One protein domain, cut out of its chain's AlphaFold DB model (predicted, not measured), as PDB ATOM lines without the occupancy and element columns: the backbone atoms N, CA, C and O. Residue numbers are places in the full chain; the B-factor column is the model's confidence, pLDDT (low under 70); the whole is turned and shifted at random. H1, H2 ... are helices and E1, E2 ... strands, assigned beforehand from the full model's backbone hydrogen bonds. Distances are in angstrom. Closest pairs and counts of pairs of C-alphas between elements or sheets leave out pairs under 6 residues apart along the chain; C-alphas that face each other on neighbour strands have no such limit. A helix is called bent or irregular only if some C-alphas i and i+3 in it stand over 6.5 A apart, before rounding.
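This is residues 132 to 230 and 242 to 293 of the 293 residues of an uncharacterized protein of Puccinia graminis f. sp. tritici (UniProt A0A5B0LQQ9). A small sheet of three parallel strands lies between helices: the long H3 runs over one face and H5 over the other, with H1 side by side with H3 and H4 packed on the edge strand E3. From this body H6 and H7 lead away as an arm, of which residues 271 to 293 stick out and make the length of the domain. The printed part has 151 residues, mostly helix, with seven named helices and three named strands in the order H1 H2 E1 H3 E2 H4 H5 E3 H6 H7; the sheet's order is E1 E2 E3. The whole is loose, with a radius of gyration of the C-alphas of 19.3 A, and spans 67 by 41 by 29 A.

Begin at the inner strand E2, residues 204 to 209. Its parallel neighbour E1, residues 164 to 169, stands at 20 degrees to it, and N 166 and O 205 are within hydrogen-bond range at 2.9 A. On its other side E3, residues 262 to 264, is parallel at 15 degrees, with N 263 and O 206 at 2.8 A. H3, residues 177 to 200, is over E2 at a height over the sheet of 9.1 A and runs along the strands; its closest C-alphas to E2 are Lys 194 and Val 204, 5.5 A apart. E1, H3 and E2 form a strand-helix-strand unit, two parallel neighbour strands with a helix between, and its crossover is right-handed. On the opposite face H5, residues 244 to 255, is over E2 at a height of 10.2 A. H1, residues 132 to 152, touches H3 with residues 139 to 147 alone, the same way at a shallow tilt of 13 degrees; the closest C-alphas, Ile 143 and Phe 186, are 6.1 A apart. H2, residues 154 to 159, is close to H3 but not clearly touching, with C-alphas 158 and 200 the closest at 6.6 A. H4, residues 214 to 228, is on the sheet, its C-alpha 220 being 7.7 A from C-alpha 264 of E3, the closest pair. H6, residues 267 to 279, and H7, residues 281 to 291, are not on the sheet and meet only through their link. Every O i to N i+4 pair is within hydrogen-bond range in H2, H5 and H6, against 14 of 17 in H1, 18 of 20 in H3, 8 of 11 in H4 and 6 of 7 in H7.

Find C-alpha 132 at (166.913, 174.426, 94.875); from there H1 runs 28.1 A, with a kink of 34 degrees near residue 146. H3 begins at (167.104, 177.656, 108.057) and is 35.2 A long; it is irregular, but only just, with C-alphas 196 and 199 6.8 A apart. E1 measures 16.2 A, E2 16.5 A, H4 19.0 A, H5 16.1 A and H6 17.2 A. H7 ends at C-alpha 291, (181.266, 180.919, 150.916).

The two C-alphas farthest apart, of Leu 155 and Gly 292, are 68.8 A apart. Residues 231 to 241 are not printed, and C-alphas 230 and 242 are 27.4 A apart across the cut. Of the links that are printed whole, none is long. The mean pLDDT of the printed part is 72.8, with residues 171 to 173, 210 to 230, 242 to 246 and 264 to 293 under 70.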
ATOM      1  N   GLU A 132     168.290 174.848  95.086       79.94
ATOM      2  CA  GLU A 132     166.913 174.426  94.875       79.94
ATOM      3  C   GLU A 132     166.759 172.941  94.496       79.94
ATOM      4  O   GLU A 132     165.977 172.246  95.139       79.94
ATOM      5  N   ASN A 133     167.520 172.413  93.531       83.38
ATOM      6  CA  ASN A 133     167.452 170.989  93.173       83.38
ATOM      7  C   ASN A 133     167.883 170.101  94.344       83.38
ATOM      8  O   ASN A 133     167.194 169.141  94.668       83.38
ATOM      9  N   TYR A 134     168.960 170.476  95.044       81.50
ATOM     10  CA  TYR A 134     169.384 169.758  96.250       81.50
ATOM     11  C   TYR A 134     168.293 169.761  97.330       81.50
ATOM     12  O   TYR A 134     168.076 168.749  97.998       81.50
ATOM     13  N   LEU A 135     167.589 170.885  97.500       82.69
ATOM     14  CA  LEU A 135     166.481 170.983  98.445       82.69
ATOM     15  C   LEU A 135     165.327 170.055  98.051       82.69
ATOM     16  O   LEU A 135     164.788 169.379  98.924       82.69
ATOM     17  N   PHE A 136     164.958 170.006  96.770       86.44
ATOM     18  CA  PHE A 136     163.902 169.113  96.289       86.44
ATOM     19  C   PHE A 136     164.272 167.643  96.431       86.44
ATOM     20  O   PHE A 136     163.432 166.872  96.892       86.44
ATOM     21  N   ASP A 137     165.509 167.270  96.113       86.88
ATOM     22  CA  ASP A 137     165.990 165.898  96.267       86.88
ATOM     23  C   ASP A 137     166.004 165.500  97.748       86.88
ATOM     24  O   ASP A 137     165.426 164.485  98.130       86.88
ATOM     25  N   THR A 138     166.554 166.359  98.613       83.31
ATOM     26  CA  THR A 138     166.592 166.103 100.063       83.31
ATOM     27  C   THR A 138     165.182 166.015 100.645       83.31
ATOM     28  O   THR A 138     164.901 165.143 101.464       83.31
ATOM     29  N   TYR A 139     164.268 166.888 100.217       86.06
ATOM     30  CA  TYR A 139     162.869 166.838 100.636       86.06
ATOM     31  C   TYR A 139     162.169 165.582 100.095       86.06
ATOM     32  O   TYR A 139     161.413 164.933 100.814       86.06
ATOM     33  N   GLY A 140     162.433 165.190  98.851       88.25
ATOM     34  CA  GLY A 140     161.929 163.948  98.274       88.25
ATOM     35  C   GLY A 140     162.346 162.739  99.105       88.25
ATOM     36  O   GLY A 140     161.494 161.970  99.553       88.25
ATOM     37  N   ASP A 141     163.634 162.631  99.404       87.00
ATOM     38  CA  ASP A 141     164.198 161.502 100.141       87.00
ATOM     39  C   ASP A 141     163.731 161.458 101.600       87.00
ATOM     40  O   ASP A 141     163.348 160.403 102.108       87.00
ATOM     41  N   LEU A 142     163.733 162.604 102.281       83.81
ATOM     42  CA  LEU A 142     163.466 162.687 103.717       83.81
ATOM     43  C   LEU A 142     161.978 162.596 104.057       83.81
ATOM     44  O   LEU A 142     161.606 162.125 105.132       83.81
ATOM     45  N   ILE A 143     161.127 163.086 103.158       84.38
ATOM     46  CA  ILE A 143     159.704 163.288 103.416       84.38
ATOM     47  C   ILE A 143     158.841 162.368 102.553       84.38
ATOM     48  O   ILE A 143     157.961 161.691 103.089       84.38
ATOM     49  N   LEU A 144     159.073 162.311 101.240       87.69
ATOM     50  CA  LEU A 144     158.239 161.505 100.340       87.69
ATOM     51  C   LEU A 144     158.640 160.027 100.361       87.69
ATOM     52  O   LEU A 144     157.764 159.163 100.310       87.69
ATOM     53  N   GLY A 145     159.933 159.729 100.505       89.06
ATOM     54  CA  GLY A 145     160.454 158.362 100.582       89.06
ATOM     55  C   GLY A 145     159.779 157.511 101.670       89.06
ATOM     56  O   GLY A 145     159.218 156.452 101.353       89.06
ATOM     57  N   PRO A 146     159.749 157.961 102.941       86.25
ATOM     58  CA  PRO A 146     159.082 157.232 104.021       86.25
ATOM     59  C   PRO A 146     157.576 157.061 103.803       86.25
ATOM     60  O   PRO A 146     157.027 156.003 104.117       86.25
ATOM     61  N   LEU A 147     156.904 158.070 103.235       88.75
ATOM     62  CA  LEU A 147     155.475 158.000 102.920       88.75
ATOM     63  C   LEU A 147     155.183 156.940 101.857       88.75
ATOM     64  O   LEU A 147     154.345 156.068 102.093       88.75
ATOM     65  N   SER A 148     155.910 156.966 100.735       91.75
ATOM     66  CA  SER A 148     155.769 155.972  99.663       91.75
ATOM     67  C   SER A 148     156.022 154.562 100.191       91.75
ATOM     68  O   SER A 148     155.213 153.663  99.984       91.75
ATOM     69  N   THR A 149     157.093 154.384 100.969       91.56
ATOM     70  CA  THR A 149     157.439 153.078 101.553       91.56
ATOM     71  C   THR A 149     156.348 152.576 102.499       91.56
ATOM     72  O   THR A 149     155.999 151.397 102.491       91.56
ATOM     73  N   THR A 150     155.784 153.464 103.320       92.44
ATOM     74  CA  THR A 150     154.711 153.092 104.251       92.44
ATOM     75  C   THR A 150     153.440 152.701 103.506       92.44
ATOM     76  O   THR A 150     152.764 151.755 103.909       92.44
ATOM     77  N   GLN A 151     153.134 153.387 102.404       93.25
ATOM     78  CA  GLN A 151     152.006 153.056 101.541       93.25
ATOM     79  C   GLN A 151     152.183 151.678 100.887       93.25
ATOM     80  O   GLN A 151     151.265 150.859 100.948       93.25
ATOM     81  N   ASP A 152     153.363 151.397 100.335       95.38
ATOM     82  CA  ASP A 152     153.663 150.117  99.683       95.38
ATOM     83  C   ASP A 152     153.610 148.938 100.670       95.38
ATOM     84  O   ASP A 152     153.196 147.830 100.320       95.38
ATOM     85  N   LEU A 153     153.982 149.179 101.930       95.69
ATOM     86  CA  LEU A 153     154.001 148.168 102.990       95.69
ATOM     87  C   LEU A 153     152.729 148.144 103.847       95.69
ATOM     88  O   LEU A 153     152.657 147.359 104.792       95.69
ATOM     89  N   LEU A 154     151.712 148.953 103.538       94.56
ATOM     90  CA  LEU A 154     150.570 149.181 104.429       94.56
ATOM     91  C   LEU A 154     149.818 147.895 104.795       94.56
ATOM     92  O   LEU A 154     149.480 147.676 105.960       94.56
ATOM     93  N   LEU A 155     149.577 147.027 103.810       93.12
ATOM     94  CA  LEU A 155     148.906 145.743 104.034       93.12
ATOM     95  C   LEU A 155     149.748 144.822 104.922       93.12
ATOM     96  O   LEU A 155     149.230 144.246 105.873       93.12
ATOM     97  N   LEU A 156     151.058 144.758 104.674       95.19
ATOM     98  CA  LEU A 156     151.984 143.955 105.470       95.19
ATOM     99  C   LEU A 156     152.059 144.461 106.918       95.19
ATOM    100  O   LEU A 156     152.024 143.669 107.860       95.19
ATOM    101  N   LEU A 157     152.128 145.784 107.100       94.75
ATOM    102  CA  LEU A 157     152.114 146.423 108.413       94.75
ATOM    103  C   LEU A 157     150.814 146.108 109.158       94.75
ATOM    104  O   LEU A 157     150.854 145.785 110.343       94.75
ATOM    105  N   LYS A 158     149.670 146.132 108.474       94.19
ATOM    106  CA  LYS A 158     148.383 145.787 109.080       94.19
ATOM    107  C   LYS A 158     148.318 144.313 109.487       94.19
ATOM    108  O   LYS A 158     147.998 144.012 110.637       94.19
ATOM    109  N   ASP A 159     148.651 143.407 108.574       95.31
ATOM    110  CA  ASP A 159     148.504 141.961 108.779       95.31
ATOM    111  C   ASP A 159     149.451 141.428 109.863       95.31
ATOM    112  O   ASP A 159     149.088 140.537 110.635       95.31
ATOM    113  N   HIS A 160     150.645 142.015 109.978       94.00
ATOM    114  CA  HIS A 160     151.650 141.604 110.960       94.00
ATOM    115  C   HIS A 160     151.709 142.481 112.211       94.00
ATOM    116  O   HIS A 160     152.623 142.300 113.018       94.00
ATOM    117  N   ARG A 161     150.763 143.415 112.399       92.06
ATOM    118  CA  ARG A 161     150.818 144.413 113.488       92.06
ATOM    119  C   ARG A 161     152.179 145.123 113.537       92.06
ATOM    120  O   ARG A 161     152.778 145.309 114.598       92.06
ATOM    121  N   GLY A 162     152.681 145.443 112.350       92.12
ATOM    122  CA  GLY A 162     153.920 146.162 112.132       92.12
ATOM    123  C   GLY A 162     153.861 147.577 112.698       92.12
ATOM    124  O   GLY A 162     152.818 148.070 113.128       92.12
ATOM    125  N   ARG A 163     155.020 148.226 112.715       93.12
ATOM    126  CA  ARG A 163     155.213 149.562 113.281       93.12
ATOM    127  C   ARG A 163     156.061 150.383 112.330       93.12
ATOM    128  O   ARG A 163     156.931 149.825 111.662       93.12
ATOM    129  N   VAL A 164     155.833 151.688 112.304       92.94
ATOM    130  CA  VAL A 164     156.625 152.619 111.498       92.94
ATOM    131  C   VAL A 164     157.554 153.391 112.423       92.94
ATOM    132  O   VAL A 164     157.105 154.004 113.389       92.94
ATOM    133  N   LEU A 165     158.853 153.339 112.137       92.50
ATOM    134  CA  LEU A 165     159.874 154.066 112.880       92.50
ATOM    135  C   LEU A 165     160.581 155.015 111.920       92.50
ATOM    136  O   LEU A 165     161.306 154.566 111.033       92.50
ATOM    137  N   ASN A 166     160.385 156.314 112.118       91.12
ATOM    138  CA  ASN A 166     161.034 157.347 111.322       91.12
ATOM    139  C   ASN A 166     162.198 157.939 112.110       91.12
ATOM    140  O   ASN A 166     162.022 158.419 113.227       91.12
ATOM    141  N   ILE A 167     163.393 157.893 111.530       89.19
ATOM    142  CA  ILE A 167     164.624 158.330 112.187       89.19
ATOM    143  C   ILE A 167     165.046 159.664 111.580       89.19
ATOM    144  O   ILE A 167     165.251 159.758 110.372       89.19
ATOM    145  N   TRP A 168     165.178 160.680 112.423       87.69
ATOM    146  CA  TRP A 168     165.742 161.975 112.074       87.69
ATOM    147  C   TRP A 168     167.214 162.023 112.480       87.69
ATOM    148  O   TRP A 168     167.522 161.905 113.664       87.69
ATOM    149  N   ASP A 169     168.110 162.217 111.515       84.62
ATOM    150  CA  ASP A 169     169.549 162.404 111.740       84.62
ATOM    151  C   ASP A 169     169.952 163.821 111.310       84.62
ATOM    152  O   ASP A 169     170.355 164.066 110.172       84.62
ATOM    153  N   GLY A 170     169.773 164.778 112.226       74.31
ATOM    154  CA  GLY A 170     170.026 166.197 111.967       74.31
ATOM    155  C   GLY A 170     171.509 166.571 111.919       74.31
ATOM    156  O   GLY A 170     171.857 167.590 111.329       74.31
ATOM    157  N   HIS A 171     172.394 165.742 112.481       69.94
ATOM    158  CA  HIS A 171     173.816 166.068 112.667       69.94
ATOM    159  C   HIS A 171     174.612 166.129 111.373       69.94
ATOM    160  O   HIS A 171     175.669 166.757 111.313       69.94
ATOM    161  N   ARG A 172     174.110 165.492 110.317       66.94
ATOM    162  CA  ARG A 172     174.765 165.501 109.005       66.94
ATOM    163  C   ARG A 172     174.718 166.863 108.325       66.94
ATOM    164  O   ARG A 172     175.385 167.044 107.307       66.94
ATOM    165  N   HIS A 173     173.946 167.805 108.862       67.06
ATOM    166  CA  HIS A 173     173.713 169.088 108.231       67.06
ATOM    167  C   HIS A 173     174.067 170.239 109.193       67.06
ATOM    168  O   HIS A 173     173.653 170.233 110.350       67.06
ATOM    169  N   PRO A 174     174.830 171.252 108.740       71.31
ATOM    170  CA  PRO A 174     175.145 172.421 109.557       71.31
ATOM    171  C   PRO A 174     173.884 173.247 109.823       71.31
ATOM    172  O   PRO A 174     173.124 173.526 108.891       71.31
ATOM    173  N   GLN A 175     173.688 173.654 111.081       74.06
ATOM    174  CA  GLN A 175     172.498 174.371 111.549       74.06
ATOM    175  C   GLN A 175     172.157 175.537 110.610       74.06
ATOM    176  O   GLN A 175     172.918 176.491 110.452       74.06
ATOM    177  N   SER A 176     171.034 175.403 109.911       80.62
ATOM    178  CA  SER A 176     170.610 176.317 108.858       80.62
ATOM    179  C   SER A 176     169.091 176.358 108.796       80.62
ATOM    180  O   SER A 176     168.421 175.384 109.129       80.62
ATOM    181  N   VAL A 177     168.552 177.463 108.274       80.62
ATOM    182  CA  VAL A 177     167.104 177.656 108.057       80.62
ATOM    183  C   VAL A 177     166.487 176.501 107.253       80.62
ATOM    184  O   VAL A 177     165.311 176.180 107.405       80.62
ATOM    185  N   ILE A 178     167.286 175.855 106.402       81.44
ATOM    186  CA  ILE A 178     166.869 174.700 105.607       81.44
ATOM    187  C   ILE A 178     166.611 173.482 106.500       81.44
ATOM    188  O   ILE A 178     165.613 172.797 106.302       81.44
ATOM    189  N   ILE A 179     167.456 173.223 107.499       83.56
ATOM    190  CA  ILE A 179     167.250 172.114 108.442       83.56
ATOM    191  C   ILE A 179     165.993 172.347 109.265       83.56
ATOM    192  O   ILE A 179     165.188 171.429 109.375       83.56
ATOM    193  N   ASP A 180     165.780 173.560 109.773       84.44
ATOM    194  CA  ASP A 180     164.581 173.887 110.556       84.44
ATOM    195  C   ASP A 180     163.308 173.687 109.723       84.44
ATOM    196  O   ASP A 180     162.310 173.129 110.189       84.44
ATOM    197  N   LEU A 181     163.355 174.089 108.449       86.25
ATOM    198  CA  LEU A 181     162.278 173.849 107.496       86.25
ATOM    199  C   LEU A 181     162.047 172.347 107.267       86.25
ATOM    200  O   LEU A 181     160.898 171.896 107.299       86.25
ATOM    201  N   MET A 182     163.112 171.575 107.040       86.62
ATOM    202  CA  MET A 182     163.032 170.128 106.821       86.62
ATOM    203  C   MET A 182     162.506 169.396 108.059       86.62
ATOM    204  O   MET A 182     161.628 168.546 107.929       86.62
ATOM    205  N   LEU A 183     162.964 169.773 109.251       87.62
ATOM    206  CA  LEU A 183     162.499 169.245 110.530       87.62
ATOM    207  C   LEU A 183     161.016 169.572 110.747       87.62
ATOM    208  O   LEU A 183     160.222 168.696 111.094       87.62
ATOM    209  N   GLY A 184     160.599 170.807 110.455       88.06
ATOM    210  CA  GLY A 184     159.193 171.206 110.486       88.06
ATOM    211  C   GLY A 184     158.320 170.401 109.516       88.06
ATOM    212  O   GLY A 184     157.209 169.994 109.870       88.06
ATOM    213  N   GLY A 185     158.816 170.135 108.304       88.06
ATOM    214  CA  GLY A 185     158.161 169.256 107.330       88.06
ATOM    215  C   GLY A 185     158.053 167.817 107.837       88.06
ATOM    216  O   GLY A 185     156.962 167.243 107.853       88.06
ATOM    217  N   PHE A 186     159.156 167.275 108.345       89.38
ATOM    218  CA  PHE A 186     159.233 165.941 108.929       89.38
ATOM    219  C   PHE A 186     158.234 165.764 110.082       89.38
ATOM    220  O   PHE A 186     157.481 164.787 110.096       89.38
ATOM    221  N   HIS A 187     158.129 166.728 111.002       89.25
ATOM    222  CA  HIS A 187     157.129 166.702 112.075       89.25
ATOM    223  C   HIS A 187     155.691 166.682 111.550       89.25
ATOM    224  O   HIS A 187     154.875 165.884 112.017       89.25
ATOM    225  N   LYS A 188     155.365 167.553 110.586       90.19
ATOM    226  CA  LYS A 188     154.014 167.626 110.003       90.19
ATOM    227  C   LYS A 188     153.621 166.305 109.357       90.19
ATOM    228  O   LYS A 188     152.510 165.833 109.573       90.19
ATOM    229  N   ILE A 189     154.533 165.692 108.615       89.44
ATOM    230  CA  ILE A 189     154.272 164.428 107.928       89.44
ATOM    231  C   ILE A 189     154.139 163.274 108.898       89.44
ATOM    232  O   ILE A 189     153.208 162.492 108.765       89.44
ATOM    233  N   ASN A 190     155.000 163.192 109.909       90.62
ATOM    234  CA  ASN A 190     154.852 162.172 110.939       90.62
ATOM    235  C   ASN A 190     153.529 162.312 111.697       90.62
ATOM    236  O   ASN A 190     152.922 161.304 112.048       90.62
ATOM    237  N   LYS A 191     153.056 163.545 111.919       91.06
ATOM    238  CA  LYS A 191     151.733 163.787 112.496       91.06
ATOM    239  C   LYS A 191     150.619 163.268 111.583       91.06
ATOM    240  O   LYS A 191     149.799 162.489 112.048       91.06
ATOM    241  N   VAL A 192     150.627 163.640 110.302       91.25
ATOM    242  CA  VAL A 192     149.640 163.151 109.321       91.25
ATOM    243  C   VAL A 192     149.675 161.625 109.233       91.25
ATOM    244  O   VAL A 192     148.641 160.978 109.333       91.25
ATOM    245  N   LEU A 193     150.866 161.036 109.127       91.94
ATOM    246  CA  LEU A 193     151.047 159.591 109.052       91.94
ATOM    247  C   LEU A 193     150.512 158.891 110.305       91.94
ATOM    248  O   LEU A 193     149.852 157.863 110.201       91.94
ATOM    249  N   LYS A 194     150.761 159.455 111.489       92.62
ATOM    250  CA  LYS A 194     150.221 158.942 112.748       92.62
ATOM    251  C   LYS A 194     148.693 158.978 112.763       92.62
ATOM    252  O   LYS A 194     148.087 157.980 113.141       92.62
ATOM    253  N   ASP A 195     148.093 160.094 112.359       93.62
ATOM    254  CA  ASP A 195     146.638 160.274 112.359       93.62
ATOM    255  C   ASP A 195     145.962 159.307 111.360       93.62
ATOM    256  O   ASP A 195     144.967 158.666 111.697       93.62
ATOM    257  N   GLU A 196     146.548 159.113 110.174       94.12
ATOM    258  CA  GLU A 196     146.045 158.194 109.136       94.12
ATOM    259  C   GLU A 196     146.233 156.708 109.490       94.12
ATOM    260  O   GLU A 196     145.409 155.860 109.139       94.12
ATOM    261  N   LEU A 197     147.308 156.361 110.205       94.12
ATOM    262  CA  LEU A 197     147.595 154.979 110.606       94.12
ATOM    263  C   LEU A 197     146.944 154.577 111.937       94.12
ATOM    264  O   LEU A 197     146.827 153.380 112.230       94.12
ATOM    265  N   GLN A 198     146.458 155.540 112.724       93.81
ATOM    266  CA  GLN A 198     145.791 155.290 114.003       93.81
ATOM    267  C   GLN A 198     144.566 154.356 113.882       93.81
ATOM    268  O   GLN A 198     144.487 153.409 114.672       93.81
ATOM    269  N   PRO A 199     143.633 154.523 112.919       95.75
ATOM    270  CA  PRO A 199     142.499 153.608 112.743       95.75
ATOM    271  C   PRO A 199     142.920 152.170 112.416       95.75
ATOM    272  O   PRO A 199     142.189 151.222 112.706       95.75
ATOM    273  N   LEU A 200     144.106 152.001 111.827       95.06
ATOM    274  CA  LEU A 200     144.682 150.703 111.482       95.06
ATOM    275  C   LEU A 200     145.458 150.069 112.644       95.06
ATOM    276  O   LEU A 200     145.937 148.947 112.500       95.06
ATOM    277  N   GLN A 201     145.563 150.761 113.785       94.62
ATOM    278  CA  GLN A 201     146.353 150.347 114.949       94.62
ATOM    279  C   GLN A 201     147.836 150.119 114.610       94.62
ATOM    280  O   GLN A 201     148.501 149.305 115.250       94.62
ATOM    281  N   ILE A 202     148.360 150.839 113.611       95.19
ATOM    282  CA  ILE A 202     149.778 150.810 113.241       95.19
ATOM    283  C   ILE A 202     150.458 151.994 113.943       95.19
ATOM    284  O   ILE A 202     150.204 153.146 113.585       95.19
ATOM    285  N   PRO A 203     151.296 151.755 114.965       93.06
ATOM    286  CA  PRO A 203     151.957 152.832 115.682       93.06
ATOM    287  C   PRO A 203     153.067 153.453 114.828       93.06
ATOM    288  O   PRO A 203     153.820 152.751 114.146       93.06
ATOM    289  N   VAL A 204     153.176 154.777 114.922       92.56
ATOM    290  CA  VAL A 204     154.239 155.578 114.310       92.56
ATOM    291  C   VAL A 204     155.072 156.193 115.424       92.56
ATOM    292  O   VAL A 204     154.534 156.886 116.293       92.56
ATOM    293  N   SER A 205     156.377 155.945 115.385       90.12
ATOM    294  CA  SER A 205     157.345 156.461 116.348       90.12
ATOM    295  C   SER A 205     158.444 157.231 115.630       90.12
ATOM    296  O   SER A 205     158.925 156.816 114.576       90.12
ATOM    297  N   ILE A 206     158.864 158.344 116.221       88.88
ATOM    298  CA  ILE A 206     159.980 159.151 115.735       88.88
ATOM    299  C   ILE A 206     161.196 158.910 116.617       88.88
ATOM    300  O   ILE A 206     161.074 158.907 117.840       88.88
ATOM    301  N   ILE A 207     162.366 158.762 116.006       86.38
ATOM    302  CA  ILE A 207     163.640 158.684 116.708       86.38
ATOM    303  C   ILE A 207     164.519 159.862 116.287       86.38
ATOM    304  O   ILE A 207     164.801 160.004 115.104       86.38
ATOM    305  N   TYR A 208     164.976 160.681 117.235       82.56
ATOM    306  CA  TYR A 208     165.935 161.761 116.960       82.56
ATOM    307  C   TYR A 208     167.340 161.286 117.283       82.56
ATOM    308  O   TYR A 208     167.596 160.934 118.429       82.56
ATOM    309  N   TYR A 209     168.230 161.255 116.298       72.94
ATOM    310  CA  TYR A 209     169.651 160.990 116.489       72.94
ATOM    311  C   TYR A 209     170.305 162.269 117.021       72.94
ATOM    312  O   TYR A 209     170.377 163.229 116.268       72.94
ATOM    313  N   GLU A 210     170.666 162.273 118.313       63.66
ATOM    314  CA  GLU A 210     171.155 163.416 119.107       63.66
ATOM    315  C   GLU A 210     170.256 164.672 119.020       63.66
ATOM    316  O   GLU A 210     170.206 165.431 118.059       63.66
ATOM    317  N   ALA A 211     169.501 164.935 120.084       53.25
ATOM    318  CA  ALA A 211     168.848 166.229 120.243       53.25
ATOM    319  C   ALA A 211     169.892 167.248 120.727       53.25
ATOM    320  O   ALA A 211     170.007 167.492 121.926       53.25
ATOM    321  N   SER A 212     170.671 167.842 119.819       48.62
ATOM    322  CA  SER A 212     171.478 169.026 120.169       48.62
ATOM    323  C   SER A 212     170.612 170.254 120.471       48.62
ATOM    324  O   SER A 212     171.107 171.255 120.981       48.62
ATOM    325  N   ASP A 213     169.321 170.190 120.145       53.53
ATOM    326  CA  ASP A 213     168.360 171.243 120.426       53.53
ATOM    327  C   ASP A 213     167.774 171.085 121.839       53.53
ATOM    328  O   ASP A 213     166.982 170.181 122.128       53.53
ATOM    329  N   ILE A 214     168.201 171.985 122.724       53.41
ATOM    330  CA  ILE A 214     167.811 172.067 124.137       53.41
ATOM    331  C   ILE A 214     166.296 172.270 124.288       53.41
ATOM    332  O   ILE A 214     165.717 171.765 125.253       53.41
ATOM    333  N   ASP A 215     165.634 172.944 123.346       57.62
ATOM    334  CA  ASP A 215     164.195 173.216 123.431       57.62
ATOM    335  C   ASP A 215     163.372 171.969 123.104       57.62
ATOM    336  O   ASP A 215     162.396 171.649 123.796       57.62
ATOM    337  N   LEU A 216     163.813 171.205 122.098       58.38
ATOM    338  CA  LEU A 216     163.281 169.873 121.829       58.38
ATOM    339  C   LEU A 216     163.513 168.964 123.030       58.38
ATOM    340  O   LEU A 216     162.577 168.312 123.492       58.38
ATOM    341  N   LEU A 217     164.725 168.980 123.589       55.84
ATOM    342  CA  LEU A 217     165.046 168.230 124.794       55.84
ATOM    343  C   LEU A 217     164.095 168.599 125.940       55.84
ATOM    344  O   LEU A 217     163.514 167.702 126.530       55.84
ATOM    345  N   HIS A 218     163.841 169.882 126.209       55.81
ATOM    346  CA  HIS A 218     162.951 170.335 127.285       55.81
ATOM    347  C   HIS A 218     161.488 169.902 127.075       55.81
ATOM    348  O   HIS A 218     160.826 169.453 128.019       55.81
ATOM    349  N   LEU A 219     160.993 169.968 125.835       56.41
ATOM    350  CA  LEU A 219     159.674 169.444 125.471       56.41
ATOM    351  C   LEU A 219     159.596 167.923 125.708       56.41
ATOM    352  O   LEU A 219     158.585 167.424 126.211       56.41
ATOM    353  N   PHE A 220     160.681 167.198 125.415       56.31
ATOM    354  CA  PHE A 220     160.776 165.748 125.589       56.31
ATOM    355  C   PHE A 220     160.995 165.311 127.035       56.31
ATOM    356  O   PHE A 220     160.390 164.320 127.446       56.31
ATOM    357  N   THR A 221     161.790 166.026 127.829       56.50
ATOM    358  CA  THR A 221     162.064 165.696 129.233       56.50
ATOM    359  C   THR A 221     160.770 165.714 130.028       56.50
ATOM    360  O   THR A 221     160.514 164.787 130.785       56.50
ATOM    361  N   LYS A 222     159.889 166.691 129.789       54.34
ATOM    362  CA  LYS A 222     158.597 166.763 130.483       54.34
ATOM    363  C   LYS A 222     157.705 165.552 130.187       54.34
ATOM    364  O   LYS A 222     157.131 164.978 131.103       54.34
ATOM    365  N   GLN A 223     157.606 165.152 128.920       50.75
ATOM    366  CA  GLN A 223     156.677 164.102 128.489       50.75
ATOM    367  C   GLN A 223     157.233 162.682 128.697       50.75
ATOM    368  O   GLN A 223     156.480 161.743 128.938       50.75
ATOM    369  N   THR A 224     158.557 162.525 128.623       51.31
ATOM    370  CA  THR A 224     159.241 161.230 128.737       51.31
ATOM    371  C   THR A 224     159.627 160.919 130.185       51.31
ATOM    372  O   THR A 224     159.562 159.757 130.579       51.31
ATOM    373  N   ALA A 225     159.960 161.920 131.015       48.56
ATOM    374  CA  ALA A 225     160.271 161.697 132.433       48.56
ATOM    375  C   ALA A 225     159.061 161.173 133.223       48.56
ATOM    376  O   ALA A 225     159.236 160.334 134.100       48.56
ATOM    377  N   GLU A 226     157.835 161.576 132.870       51.12
ATOM    378  CA  GLU A 226     156.612 161.021 133.473       51.12
ATOM    379  C   GLU A 226     156.435 159.519 133.182       51.12
ATOM    380  O   GLU A 226     155.872 158.789 134.000       51.12
ATOM    381  N   VAL A 227     156.942 159.041 132.040       50.38
ATOM    382  CA  VAL A 227     156.819 157.644 131.597       50.38
ATOM    383  C   VAL A 227     158.005 156.795 132.072       50.38
ATOM    384  O   VAL A 227     157.808 155.666 132.514       50.38
ATOM    385  N   LEU A 228     159.226 157.341 132.044       44.75
ATOM    386  CA  LEU A 228     160.465 156.626 132.386       44.75
ATOM    387  C   LEU A 228     160.812 156.625 133.881       44.75
ATOM    388  O   LEU A 228     161.570 155.755 134.310       44.75
ATOM    389  N   ALA A 229     160.229 157.511 134.701       47.22
ATOM    390  CA  ALA A 229     160.415 157.490 136.161       47.22
ATOM    391  C   ALA A 229     159.949 156.175 136.828       47.22
ATOM    392  O   ALA A 229     160.218 155.951 138.005       47.22
ATOM    393  N   LYS A 230     159.272 155.287 136.085       46.56
ATOM    394  CA  LYS A 230     158.883 153.945 136.536       46.56
ATOM    395  C   LYS A 230     159.860 152.819 136.174       46.56
ATOM    396  O   LYS A 230     159.698 151.734 136.721       46.56
ATOM    397  N   ASP A 242     180.052 153.718 119.774       54.69
ATOM    398  CA  ASP A 242     179.690 152.702 118.803       54.69
ATOM    399  C   ASP A 242     178.188 152.809 118.521       54.69
ATOM    400  O   ASP A 242     177.420 153.178 119.398       54.69
ATOM    401  N   LEU A 243     177.713 152.450 117.331       58.91
ATOM    402  CA  LEU A 243     176.294 152.524 116.911       58.91
ATOM    403  C   LEU A 243     175.334 151.664 117.773       58.91
ATOM    404  O   LEU A 243     174.131 151.568 117.512       58.91
ATOM    405  N   LYS A 244     175.873 150.994 118.789       62.16
ATOM    406  CA  LYS A 244     175.230 150.036 119.680       62.16
ATOM    407  C   LYS A 244     174.087 150.635 120.516       62.16
ATOM    408  O   LYS A 244     173.018 150.027 120.506       62.16
ATOM    409  N   PRO A 245     174.199 151.831 121.135       60.84
ATOM    410  CA  PRO A 245     173.091 152.462 121.846       60.84
ATOM    411  C   PRO A 245     171.902 152.765 120.930       60.84
ATOM    412  O   PRO A 245     170.758 152.648 121.364       60.84
ATOM    413  N   THR A 246     172.149 153.102 119.660       65.25
ATOM    414  CA  THR A 246     171.094 153.329 118.662       65.25
ATOM    415  C   THR A 246     170.362 152.039 118.330       65.25
ATOM    416  O   THR A 246     169.134 152.023 118.306       65.25
ATOM    417  N   PHE A 247     171.094 150.946 118.100       72.44
ATOM    418  CA  PHE A 247     170.476 149.644 117.850       72.44
ATOM    419  C   PHE A 247     169.700 149.128 119.059       72.44
ATOM    420  O   PHE A 247     168.613 148.587 118.877       72.44
ATOM    421  N   ASP A 248     170.215 149.323 120.271       74.75
ATOM    422  CA  ASP A 248     169.516 148.928 121.493       74.75
ATOM    423  C   ASP A 248     168.258 149.775 121.722       74.75
ATOM    424  O   ASP A 248     167.227 149.231 122.119       74.75
ATOM    425  N   LEU A 249     168.288 151.076 121.401       75.88
ATOM    426  CA  LEU A 249     167.084 151.908 121.427       75.88
ATOM    427  C   LEU A 249     166.071 151.427 120.389       75.88
ATOM    428  O   LEU A 249     164.930 151.160 120.745       75.88
ATOM    429  N   VAL A 250     166.475 151.273 119.125       76.06
ATOM    430  CA  VAL A 250     165.588 150.779 118.058       76.06
ATOM    431  C   VAL A 250     164.989 149.425 118.443       76.06
ATOM    432  O   VAL A 250     163.782 149.231 118.295       76.06
ATOM    433  N   ARG A 251     165.794 148.513 119.004       79.88
ATOM    434  CA  ARG A 251     165.323 147.230 119.541       79.88
ATOM    435  C   ARG A 251     164.277 147.444 120.638       79.88
ATOM    436  O   ARG A 251     163.196 146.876 120.541       79.88
ATOM    437  N   SER A 252     164.541 148.309 121.615       74.81
ATOM    438  CA  SER A 252     163.592 148.632 122.690       74.81
ATOM    439  C   SER A 252     162.264 149.199 122.161       74.81
ATOM    440  O   SER A 252     161.195 148.766 122.598       74.81
ATOM    441  N   VAL A 253     162.297 150.095 121.165       75.62
ATOM    442  CA  VAL A 253     161.087 150.638 120.512       75.62
ATOM    443  C   VAL A 253     160.276 149.546 119.805       75.62
ATOM    444  O   VAL A 253     159.040 149.569 119.792       75.62
ATOM    445  N   LEU A 254     160.961 148.577 119.203       79.19
ATOM    446  CA  LEU A 254     160.321 147.461 118.513       79.19
ATOM    447  C   LEU A 254     159.732 146.436 119.487       79.19
ATOM    448  O   LEU A 254     158.670 145.880 119.209       79.19
ATOM    449  N   GLU A 255     160.390 146.211 120.622       82.06
ATOM    450  CA  GLU A 255     160.010 145.198 121.612       82.06
ATOM    451  C   GLU A 255     158.960 145.685 122.621       82.06
ATOM    452  O   GLU A 255     158.201 144.869 123.145       82.06
ATOM    453  N   THR A 256     158.853 146.995 122.886       79.94
ATOM    454  CA  THR A 256     157.859 147.507 123.845       79.94
ATOM    455  C   THR A 256     156.429 147.199 123.400       79.94
ATOM    456  O   THR A 256     156.086 147.341 122.232       79.94
ATOM    457  N   ASN A 257     155.536 146.830 124.316       77.50
ATOM    458  CA  ASN A 257     154.108 146.682 123.996       77.50
ATOM    459  C   ASN A 257     153.386 148.035 123.866       77.50
ATOM    460  O   ASN A 257     152.290 148.095 123.312       77.50
ATOM    461  N   TYR A 258     154.019 149.112 124.338       75.44
ATOM    462  CA  TYR A 258     153.471 150.464 124.381       75.44
ATOM    463  C   TYR A 258     154.447 151.431 123.702       75.44
ATOM    464  O   TYR A 258     155.234 152.095 124.380       75.44
ATOM    465  N   PRO A 259     154.457 151.481 122.358       75.69
ATOM    466  CA  PRO A 259     155.351 152.372 121.638       75.69
ATOM    467  C   PRO A 259     155.032 153.834 121.964       75.69
ATOM    468  O   PRO A 259     153.894 154.291 121.840       75.69
ATOM    469  N   CYS A 260     156.059 154.571 122.372       75.38
ATOM    470  CA  CYS A 260     156.017 156.013 122.522       75.38
ATOM    471  C   CYS A 260     156.008 156.649 121.123       75.38
ATOM    472  O   CYS A 260     156.692 156.165 120.216       75.38
ATOM    473  N   PRO A 261     155.275 157.750 120.904       74.62
ATOM    474  CA  PRO A 261     155.347 158.472 119.637       74.62
ATOM    475  C   PRO A 261     156.738 159.055 119.357       74.62
ATOM    476  O   PRO A 261     157.048 159.327 118.200       74.62
ATOM    477  N   VAL A 262     157.570 159.268 120.382       76.12
ATOM    478  CA  VAL A 262     158.888 159.886 120.224       76.12
ATOM    479  C   VAL A 262     159.927 159.267 121.159       76.12
ATOM    480  O   VAL A 262     159.662 159.071 122.342       76.12
ATOM    481  N   TYR A 263     161.123 159.025 120.625       74.19
ATOM    482  CA  TYR A 263     162.292 158.532 121.342       74.19
ATOM    483  C   TYR A 263     163.523 159.389 121.024       74.19
ATOM    484  O   TYR A 263     163.998 159.392 119.887       74.19
ATOM    485  N   PRO A 264     164.088 160.105 121.999       62.66
ATOM    486  CA  PRO A 264     165.350 160.802 121.788       62.66
ATOM    487  C   PRO A 264     166.530 159.826 121.927       62.66
ATOM    488  O   PRO A 264     166.687 159.172 122.961       62.66
ATOM    489  N   ILE A 265     167.394 159.742 120.915       62.22
ATOM    490  CA  ILE A 265     168.752 159.204 121.067       62.22
ATOM    491  C   ILE A 265     169.597 160.326 121.663       62.22
ATOM    492  O   ILE A 265     169.512 161.475 121.240       62.22
ATOM    493  N   GLY A 266     170.398 159.991 122.667       49.75
ATOM    494  CA  GLY A 266     171.182 160.962 123.428       49.75
ATOM    495  C   GLY A 266     170.669 161.169 124.849       49.75
ATOM    496  O   GLY A 266     171.387 161.744 125.651       49.75
ATOM    497  N   ILE A 267     169.512 160.605 125.238       49.91
ATOM    498  CA  ILE A 267     169.118 160.565 126.659       49.91
ATOM    499  C   ILE A 267     170.176 159.844 127.503       49.91
ATOM    500  O   ILE A 267     170.346 160.210 128.647       49.91
ATOM    501  N   LYS A 268     170.933 158.868 126.985       46.53
ATOM    502  CA  LYS A 268     172.038 158.267 127.758       46.53
ATOM    503  C   LYS A 268     173.207 159.237 127.971       46.53
ATOM    504  O   LYS A 268     173.754 159.257 129.066       46.53
ATOM    505  N   GLU A 269     173.530 160.067 126.979       48.25
ATOM    506  CA  GLU A 269     174.516 161.152 127.093       48.25
ATOM    507  C   GLU A 269     174.018 162.239 128.054       48.25
ATOM    508  O   GLU A 269     174.739 162.655 128.949       48.25
ATOM    509  N   VAL A 270     172.754 162.647 127.918       42.78
ATOM    510  CA  VAL A 270     172.087 163.659 128.747       42.78
ATOM    511  C   VAL A 270     171.873 163.151 130.168       42.78
ATOM    512  O   VAL A 270     172.115 163.896 131.099       42.78
ATOM    513  N   ILE A 271     171.491 161.892 130.379       48.62
ATOM    514  CA  ILE A 271     171.443 161.256 131.703       48.62
ATOM    515  C   ILE A 271     172.859 161.125 132.239       48.62
ATOM    516  O   ILE A 271     173.057 161.411 133.406       48.62
ATOM    517  N   GLY A 272     173.858 160.763 131.434       50.97
ATOM    518  CA  GLY A 272     175.261 160.763 131.852       50.97
ATOM    519  C   GLY A 272     175.720 162.146 132.323       50.97
ATOM    520  O   GLY A 272     176.288 162.267 133.404       50.97
ATOM    521  N   GLN A 273     175.394 163.198 131.569       41.25
ATOM    522  CA  GLN A 273     175.698 164.590 131.902       41.25
ATOM    523  C   GLN A 273     174.879 165.102 133.092       41.25
ATOM    524  O   GLN A 273     175.442 165.755 133.960       41.25
ATOM    525  N   ILE A 274     173.593 164.766 133.198       46.03
ATOM    526  CA  ILE A 274     172.740 165.089 134.349       46.03
ATOM    527  C   ILE A 274     173.231 164.337 135.583       46.03
ATOM    528  O   ILE A 274     173.342 164.941 136.632       46.03
ATOM    529  N   THR A 275     173.617 163.067 135.478       49.56
ATOM    530  CA  THR A 275     174.178 162.282 136.594       49.56
ATOM    531  C   THR A 275     175.540 162.836 137.014       49.56
ATOM    532  O   THR A 275     175.848 162.882 138.201       49.56
ATOM    533  N   HIS A 276     176.341 163.325 136.064       47.28
ATOM    534  CA  HIS A 276     177.593 164.034 136.334       47.28
ATOM    535  C   HIS A 276     177.352 165.410 136.992       47.28
ATOM    536  O   HIS A 276     178.074 165.784 137.913       47.28
ATOM    537  N   LEU A 277     176.309 166.140 136.581       43.41
ATOM    538  CA  LEU A 277     175.873 167.405 137.188       43.41
ATOM    539  C   LEU A 277     175.244 167.200 138.579       43.41
ATOM    540  O   LEU A 277     175.521 167.972 139.490       43.41
ATOM    541  N   SER A 278     174.482 166.128 138.785       50.06
ATOM    542  CA  SER A 278     173.935 165.703 140.081       50.06
ATOM    543  C   SER A 278     175.026 165.154 141.007       50.06
ATOM    544  O   SER A 278     174.951 165.317 142.219       50.06
ATOM    545  N   GLY A 279     176.112 164.590 140.472       50.88
ATOM    546  CA  GLY A 279     177.338 164.332 141.239       50.88
ATOM    547  C   GLY A 279     178.051 165.620 141.686       50.88
ATOM    548  O   GLY A 279     178.796 165.621 142.668       50.88
ATOM    549  N   LEU A 280     177.786 166.740 141.008       43.22
ATOM    550  CA  LEU A 280     178.334 168.066 141.300       43.22
ATOM    551  C   LEU A 280     177.549 168.822 142.390       43.22
ATOM    552  O   LEU A 280     178.073 169.795 142.935       43.22
ATOM    553  N   GLU A 281     176.375 168.342 142.809       46.94
ATOM    554  CA  GLU A 281     175.649 168.846 143.993       46.94
ATOM    555  C   GLU A 281     176.474 168.672 145.288       46.94
ATOM    556  O   GLU A 281     176.445 169.515 146.192       46.94
ATOM    557  N   GLY A 282     177.337 167.649 145.343       50.12
ATOM    558  CA  GLY A 282     178.342 167.493 146.406       50.12
ATOM    559  C   GLY A 282     179.463 168.546 146.366       50.12
ATOM    560  O   GLY A 282     180.120 168.800 147.375       50.12
ATOM    561  N   SER A 283     179.676 169.184 145.213       46.47
ATOM    562  CA  SER A 283     180.654 170.266 145.023       46.47
ATOM    563  C   SER A 283     180.055 171.620 145.379       46.47
ATOM    564  O   SER A 283     180.724 172.438 146.007       46.47
ATOM    565  N   PHE A 284     178.782 171.833 145.032       44.72
ATOM    566  CA  PHE A 284     178.038 173.052 145.357       44.72
ATOM    567  C   PHE A 284     177.830 173.204 146.867       44.72
ATOM    568  O   PHE A 284     178.102 174.267 147.409       44.72
ATOM    569  N   SER A 285     177.508 172.116 147.570       45.66
ATOM    570  CA  SER A 285     177.426 172.092 149.042       45.66
ATOM    571  C   SER A 285     178.781 172.310 149.740       45.66
ATOM    572  O   SER A 285     178.850 172.792 150.874       45.66
ATOM    573  N   ARG A 286     179.894 171.994 149.064       47.56
ATOM    574  CA  ARG A 286     181.256 172.330 149.517       47.56
ATOM    575  C   ARG A 286     181.608 173.795 149.245       47.56
ATOM    576  O   ARG A 286     182.318 174.390 150.051       47.56
ATOM    577  N   LEU A 287     181.100 174.357 148.147       38.94
ATOM    578  CA  LEU A 287     181.248 175.765 147.781       38.94
ATOM    579  C   LEU A 287     180.403 176.673 148.692       38.94
ATOM    580  O   LEU A 287     180.917 177.681 149.156       38.94
ATOM    581  N   GLU A 288     179.172 176.281 149.039       46.12
ATOM    582  CA  GLU A 288     178.324 176.969 150.031       46.12
ATOM    583  C   GLU A 288     178.992 177.011 151.411       46.12
ATOM    584  O   GLU A 288     179.105 178.081 152.006       46.12
ATOM    585  N   ARG A 289     179.571 175.891 151.877       50.31
ATOM    586  CA  ARG A 289     180.354 175.869 153.130       50.31
ATOM    587  C   ARG A 289     181.613 176.735 153.100       50.31
ATOM    588  O   ARG A 289     182.059 177.176 154.155       50.31
ATOM    589  N   LEU A 290     182.212 176.939 151.927       40.12
ATOM    590  CA  LEU A 290     183.381 177.806 151.747       40.12
ATOM    591  C   LEU A 290     182.995 179.284 151.617       40.12
ATOM    592  O   LEU A 290     183.790 180.147 151.982       40.12
ATOM    593  N   LEU A 291     181.793 179.569 151.115       46.22
ATOM    594  CA  LEU A 291     181.266 180.919 150.916       46.22
ATOM    595  C   LEU A 291     180.425 181.430 152.096       46.22
ATOM    596  O   LEU A 291     180.075 182.606 152.107       46.22
ATOM    597  N   GLY A 292     180.178 180.601 153.114       44.81
ATOM    598  CA  GLY A 292     179.644 181.039 154.405       44.81
ATOM    599  C   GLY A 292     178.181 181.483 154.374       44.81
ATOM    600  O   GLY A 292     177.824 182.401 155.113       44.81
ATOM    601  N   PHE A 293     177.364 180.842 153.537       41.16
ATOM    602  CA  PHE A 293     175.907 180.851 153.683       41.16
ATOM    603  C   PHE A 293     175.444 179.626 154.478       41.16
ATOM    604  O   PHE A 293     176.071 178.549 154.328       41.16
TER     605      PHE A 293